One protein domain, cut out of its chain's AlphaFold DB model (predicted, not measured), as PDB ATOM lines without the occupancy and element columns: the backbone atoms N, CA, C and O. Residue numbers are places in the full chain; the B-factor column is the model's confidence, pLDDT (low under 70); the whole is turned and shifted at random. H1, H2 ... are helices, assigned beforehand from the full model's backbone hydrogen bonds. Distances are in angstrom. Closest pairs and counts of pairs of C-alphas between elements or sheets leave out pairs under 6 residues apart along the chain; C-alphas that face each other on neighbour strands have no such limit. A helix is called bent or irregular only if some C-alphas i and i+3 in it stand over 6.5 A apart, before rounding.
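Overview. This is residues 51 to 94 of the 242 residues of an uncharacterized protein of Hypsizygus marmoreus (UniProt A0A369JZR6). Three helices joined end to end make an open arch: H2 is the span across, and H1 and H3 are the two legs that turn off at its two ends, with empty space between them. Nothing packs as a bundle here, for H2 and H3 meet at a corner, H1 comes only close to H2, and the legs H1 and H3 stay apart. The printed part has 44 residues, with three named helices in the order H1, H2, H3 and no named strand, and its class is all helix. The whole is loose, with a radius of gyration of the C-alphas of 12.4 A, and the C-alphas span 28 by 24 by 21 A along their three main axes.

Arrangement. Begin at the first printed residue, with H1, residues 51 to 62; its residues 51 to 60 stand free. Three residues further on you reach H2, residues 66 to 79, which runs opposite ways to H1 at a steep tilt of 63 degrees. H1 and H2 are close but not clearly touching: their closest C-alphas, those of Ile 61 and Leu 69, are 8.0 A apart. Past Asp 80 look for H3, residues 81 to 92, which runs opposite ways to H2 at a steep tilt of 58 degrees. H2 and H3 touch only at the corner by their link, H2 with residues 76 to 78 alone and H3 with residues 83 to 84 alone. Their closest C-alphas are those of Val 77 and Gln 84, at 4.8 A. H1 and H3 are apart. In the backbones of H1, H2 and H3 every O i to N i+4 pair is within hydrogen-bond range.

Along the chain. Find C-alpha 51 at (30.605, -22.651, 44.916); from there H1 runs 16.9 A to C-alpha 62. H2, the longest helix with 14 residues, starts at C-alpha 66, at (11.646, -29.514, 59.170), and runs 20.1 A to C-alpha 79. H3 starts at C-alpha 81 and runs 16.3 A to C-alpha 92, at (18.088, -48.416, 48.440). No helix is bent or irregular.

Size, cuts and confidence. Look for the two farthest C-alphas at Thr 52 and Leu 92, 31.1 A apart; the first and last printed C-alphas, of Phe 51 and Gly 94, are 27.7 A apart. Residues 62 to 68, of which 66 to 68 belong to H2, and residues 89 to 94, of which 89 to 92 belong to H3, also stand free. The links H1 to H2 and H2 to H3 are tight, and there is no long link. The printed part has no cut. In the B-factor column the mean pLDDT of the printed part of this model is 91.8, and no printed residue is under 70.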
ATOM      1  N   PHE A  51      30.442 -22.361  43.484       71.56
ATOM      2  CA  PHE A  51      30.605 -22.651  44.916       71.56
ATOM      3  C   PHE A  51      29.865 -21.653  45.835       71.56
ATOM      4  O   PHE A  51      29.401 -21.986  46.928       71.56
ATOM      5  N   THR A  52      29.698 -20.412  45.379       75.06
ATOM      6  CA  THR A  52      28.953 -19.373  46.100       75.06
ATOM      7  C   THR A  52      27.450 -19.665  46.145       75.06
ATOM      8  O   THR A  52      26.818 -19.470  47.190       75.06
ATOM      9  N   THR A  53      26.873 -20.197  45.061       82.56
ATOM     10  CA  THR A  53      25.445 -20.554  44.999       82.56
ATOM     11  C   THR A  53      25.115 -21.730  45.910       82.56
ATOM     12  O   THR A  53      24.130 -21.672  46.649       82.56
ATOM     13  N   THR A  54      25.977 -22.749  45.963       84.81
ATOM     14  CA  THR A  54      25.771 -23.918  46.832       84.81
ATOM     15  C   THR A  54      25.816 -23.550  48.314       84.81
ATOM     16  O   THR A  54      24.983 -24.031  49.087       84.81
ATOM     17  N   ARG A  55      26.716 -22.650  48.737       84.00
ATOM     18  CA  ARG A  55      26.754 -22.170  50.132       84.00
ATOM     19  C   ARG A  55      25.487 -21.399  50.510       84.00
ATOM     20  O   ARG A  55      24.925 -21.647  51.577       84.00
ATOM     21  N   ARG A  56      25.019 -20.496  49.641       91.75
ATOM     22  CA  ARG A  56      23.795 -19.713  49.876       91.75
ATOM     23  C   ARG A  56      22.556 -20.606  49.921       91.75
ATOM     24  O   ARG A  56      21.720 -20.433  50.805       91.75
ATOM     25  N   LEU A  57      22.474 -21.591  49.027       90.62
ATOM     26  CA  LEU A  57      21.397 -22.577  49.013       90.62
ATOM     27  C   LEU A  57      21.360 -23.371  50.322       90.62
ATOM     28  O   LEU A  57      20.310 -23.464  50.949       90.62
ATOM     29  N   ARG A  58      22.506 -23.883  50.787       90.44
ATOM     30  CA  ARG A  58      22.588 -24.622  52.058       90.44
ATOM     31  C   ARG A  58      22.149 -23.775  53.250       90.44
ATOM     32  O   ARG A  58      21.375 -24.255  54.071       90.44
ATOM     33  N   ALA A  59      22.592 -22.518  53.319       92.94
ATOM     34  CA  ALA A  59      22.156 -21.592  54.364       92.94
ATOM     35  C   ALA A  59      20.638 -21.347  54.309       92.94
ATOM     36  O   ALA A  59      19.980 -21.363  55.343       92.94
ATOM     37  N   SER A  60      20.073 -21.192  53.108       96.44
ATOM     38  CA  SER A  60      18.628 -21.031  52.921       96.44
ATOM     39  C   SER A  60      17.831 -22.289  53.267       96.44
ATOM     40  O   SER A  60      16.706 -22.165  53.728       96.44
ATOM     41  N   ILE A  61      18.366 -23.490  53.039       95.31
ATOM     42  CA  ILE A  61      17.701 -24.745  53.422       95.31
ATOM     43  C   ILE A  61      17.712 -24.903  54.947       95.31
ATOM     44  O   ILE A  61      16.720 -25.341  55.523       95.31
ATOM     45  N   ALA A  62      18.801 -24.501  55.610       95.69
ATOM     46  CA  ALA A  62      18.945 -24.602  57.062       95.69
ATOM     47  C   ALA A  62      17.957 -23.722  57.849       95.69
ATOM     48  O   ALA A  62      17.661 -24.029  59.001       95.69
ATOM     49  N   THR A  63      17.426 -22.650  57.249       97.50
ATOM     50  CA  THR A  63      16.407 -21.798  57.887       97.50
ATOM     51  C   THR A  63      14.982 -22.333  57.726       97.50
ATOM     52  O   THR A  63      14.070 -21.838  58.390       97.50
ATOM     53  N   ILE A  64      14.760 -23.341  56.873       97.00
ATOM     54  CA  ILE A  64      13.434 -23.915  56.632       97.00
ATOM     55  C   ILE A  64      13.074 -24.870  57.781       97.00
ATOM     56  O   ILE A  64      13.817 -25.815  58.056       97.00
ATOM     57  N   PRO A  65      11.903 -24.706  58.427       97.81
ATOM     58  CA  PRO A  65      11.439 -25.650  59.435       97.81
ATOM     59  C   PRO A  65      11.306 -27.083  58.880       97.81
ATOM     60  O   PRO A  65      10.809 -27.259  57.762       97.81
ATOM     61  N   PRO A  66      11.625 -28.133  59.665       96.31
ATOM     62  CA  PRO A  66      11.646 -29.514  59.170       96.31
ATOM     63  C   PRO A  66      10.340 -29.993  58.519       96.31
ATOM     64  O   PRO A  66      10.375 -30.739  57.543       96.31
ATOM     65  N   HIS A  67       9.181 -29.560  59.022       97.31
ATOM     66  CA  HIS A  67       7.880 -29.932  58.454       97.31
ATOM     67  C   HIS A  67       7.676 -29.350  57.044       97.31
ATOM     68  O   HIS A  67       7.230 -30.064  56.148       97.31
ATOM     69  N   ARG A  68       8.089 -28.095  56.809       96.88
ATOM     70  CA  ARG A  68       8.030 -27.461  55.483       96.88
ATOM     71  C   ARG A  68       8.997 -28.099  54.499       96.88
ATOM     72  O   ARG A  68       8.655 -28.250  53.330       96.88
ATOM     73  N   LEU A  69      10.179 -28.502  54.965       97.12
ATOM     74  CA  LEU A  69      11.141 -29.211  54.125       97.12
ATOM     75  C   LEU A  69      10.572 -30.555  53.646       97.12
ATOM     76  O   LEU A  69      10.678 -30.874  52.466       97.12
ATOM     77  N   ARG A  70       9.903 -31.305  54.532       96.94
ATOM     78  CA  ARG A  70       9.218 -32.555  54.161       96.94
ATOM     79  C   ARG A  70       8.119 -32.317  53.122       96.94
ATOM     80  O   ARG A  70       8.085 -33.027  52.126       96.94
ATOM     81  N   GLU A  71       7.281 -31.294  53.300       97.12
ATOM     82  CA  GLU A  71       6.256 -30.920  52.307       97.12
ATOM     83  C   GLU A  71       6.853 -30.530  50.945       97.12
ATOM     84  O   GLU A  71       6.274 -30.825  49.901       97.12
ATOM     85  N   LEU A  72       7.992 -29.829  50.931       97.00
ATOM     86  CA  LEU A  72       8.694 -29.475  49.694       97.00
ATOM     87  C   LEU A  72       9.260 -30.711  48.994       97.00
ATOM     88  O   LEU A  72       9.095 -30.837  47.785       97.00
ATOM     89  N   LEU A  73       9.877 -31.626  49.745       96.00
ATOM     90  CA  LEU A  73      10.421 -32.869  49.201       96.00
ATOM     91  C   LEU A  73       9.328 -33.758  48.603       96.00
ATOM     92  O   LEU A  73       9.501 -34.227  47.486       96.00
ATOM     93  N   VAL A  74       8.193 -33.933  49.289       96.94
ATOM     94  CA  VAL A  74       7.053 -34.700  48.752       96.94
ATOM     95  C   VAL A  74       6.558 -34.077  47.446       96.94
ATOM     96  O   VAL A  74       6.475 -34.762  46.434       96.94
ATOM     97  N   ARG A  75       6.352 -32.753  47.416       97.38
ATOM     98  CA  ARG A  75       5.922 -32.057  46.192       97.38
ATOM     99  C   ARG A  75       6.927 -32.155  45.044       97.38
ATOM    100  O   ARG A  75       6.507 -32.115  43.894       97.38
ATOM    101  N   LEU A  76       8.227 -32.215  45.333       96.44
ATOM    102  CA  LEU A  76       9.260 -32.415  44.312       96.44
ATOM    103  C   LEU A  76       9.215 -33.837  43.752       96.44
ATOM    104  O   LEU A  76       9.257 -34.001  42.540       96.44
ATOM    105  N   VAL A  77       9.060 -34.838  44.621       96.69
ATOM    106  CA  VAL A  77       8.905 -36.244  44.220       96.69
ATOM    107  C   VAL A  77       7.672 -36.436  43.338       96.69
ATOM    108  O   VAL A  77       7.760 -37.122  42.327       96.69
ATOM    109  N   ASP A  78       6.552 -35.788  43.668       95.50
ATOM    110  CA  ASP A  78       5.310 -35.911  42.894       95.50
ATOM    111  C   ASP A  78       5.380 -35.217  41.522       95.50
ATOM    112  O   ASP A  78       4.646 -35.576  40.602       95.50
ATOM    113  N   ARG A  79       6.221 -34.184  41.382       97.12
ATOM    114  CA  ARG A  79       6.331 -33.380  40.153       97.12
ATOM    115  C   ARG A  79       7.402 -33.878  39.194       97.12
ATOM    116  O   ARG A  79       7.269 -33.643  37.996       97.12
ATOM    117  N   ASP A  80       8.457 -34.501  39.710       96.50
ATOM    118  CA  ASP A  80       9.616 -34.915  38.927       96.50
ATOM    119  C   ASP A  80       9.917 -36.415  39.135       96.50
ATOM    120  O   ASP A  80      10.487 -36.803  40.165       96.50
ATOM    121  N   PRO A  81       9.584 -37.279  38.153       91.31
ATOM    122  CA  PRO A  81       9.854 -38.712  38.245       91.31
ATOM    123  C   PRO A  81      11.358 -39.033  38.254       91.31
ATOM    124  O   PRO A  81      11.766 -40.057  38.809       91.31
ATOM    125  N   GLY A  82      12.205 -38.163  37.691       89.62
ATOM    126  CA  GLY A  82      13.659 -38.299  37.763       89.62
ATOM    127  C   GLY A  82      14.156 -38.115  39.195       89.62
ATOM    128  O   GLY A  82      14.929 -38.935  39.701       89.62
ATOM    129  N   PHE A  83      13.632 -37.102  39.889       93.94
ATOM    130  CA  PHE A  83      13.901 -36.887  41.310       93.94
ATOM    131  C   PHE A  83      13.393 -38.050  42.172       93.94
ATOM    132  O   PHE A  83      14.122 -38.531  43.043       93.94
ATOM    133  N   GLN A  84      12.190 -38.567  41.898       94.88
ATOM    134  CA  GLN A  84      11.663 -39.757  42.571       94.88
ATOM    135  C   GLN A  84      12.605 -40.960  42.424       94.88
ATOM    136  O   GLN A  84      12.908 -41.634  43.414       94.88
ATOM    137  N   HIS A  85      13.101 -41.221  41.210       89.31
ATOM    138  CA  HIS A  85      14.025 -42.324  40.954       89.31
ATOM    139  C   HIS A  85      15.366 -42.134  41.675       89.31
ATOM    140  O   HIS A  85      15.880 -43.077  42.279       89.31
ATOM    141  N   ALA A  86      15.909 -40.913  41.675       88.56
ATOM    142  CA  ALA A  86      17.144 -40.583  42.381       88.56
ATOM    143  C   ALA A  86      17.012 -40.794  43.900       88.56
ATOM    144  O   ALA A  86      17.870 -41.434  44.512       88.56
ATOM    145  N   VAL A  87      15.910 -40.332  44.503       92.06
ATOM    146  CA  VAL A  87      15.622 -40.539  45.931       92.06
ATOM    147  C   VAL A  87      15.462 -42.027  46.246       92.06
ATOM    148  O   VAL A  87      16.047 -42.511  47.213       92.06
ATOM    149  N   ALA A  88      14.728 -42.780  45.422       91.81
ATOM    150  CA  ALA A  88      14.570 -44.221  45.607       91.81
ATOM    151  C   ALA A  88      15.918 -44.961  45.537       91.81
ATOM    152  O   ALA A  88      16.196 -45.818  46.378       91.81
ATOM    153  N   LYS A  89      16.782 -44.601  44.578       89.94
ATOM    154  CA  LYS A  89      18.130 -45.168  44.433       89.94
ATOM    155  C   LYS A  89      18.997 -44.886  45.663       89.94
ATOM    156  O   LYS A  89      19.686 -45.790  46.129       89.94
ATOM    157  N   GLU A  90      18.932 -43.676  46.214       88.56
ATOM    158  CA  GLU A  90      19.703 -43.308  47.407       88.56
ATOM    159  C   GLU A  90      19.179 -44.003  48.676       88.56
ATOM    160  O   GLU A  90      19.968 -44.464  49.497       88.56
ATOM    161  N   LEU A  91      17.860 -44.184  48.814       90.06
ATOM    162  CA  LEU A  91      17.277 -44.949  49.925       90.06
ATOM    163  C   LEU A  91      17.641 -46.440  49.861       90.06
ATOM    164  O   LEU A  91      17.927 -47.049  50.891       90.06
ATOM    165  N   LEU A  92      17.672 -47.025  48.659       87.88
ATOM    166  CA  LEU A  92      18.088 -48.416  48.440       87.88
ATOM    167  C   LEU A  92      19.587 -48.632  48.670       87.88
ATOM    168  O   LEU A  92      19.997 -49.723  49.060       87.88
ATOM    169  N   ARG A  93      20.407 -47.597  48.450       83.50
ATOM    170  CA  ARG A  93      21.854 -47.620  48.708       83.50
ATOM    171  C   ARG A  93      22.182 -47.779  50.199       83.50
ATOM    172  O   ARG A  93      23.304 -48.164  50.528       83.50
ATOM    173  N   GLY A  94      21.197 -47.556  51.074       73.75
ATOM    174  CA  GLY A  94      21.334 -47.622  52.523       73.75
ATOM    175  C   GLY A  94      22.203 -46.483  53.066       73.75
ATOM    176  O   GLY A  94      22.898 -45.805  52.305       73.75
TER     177      GLY A  94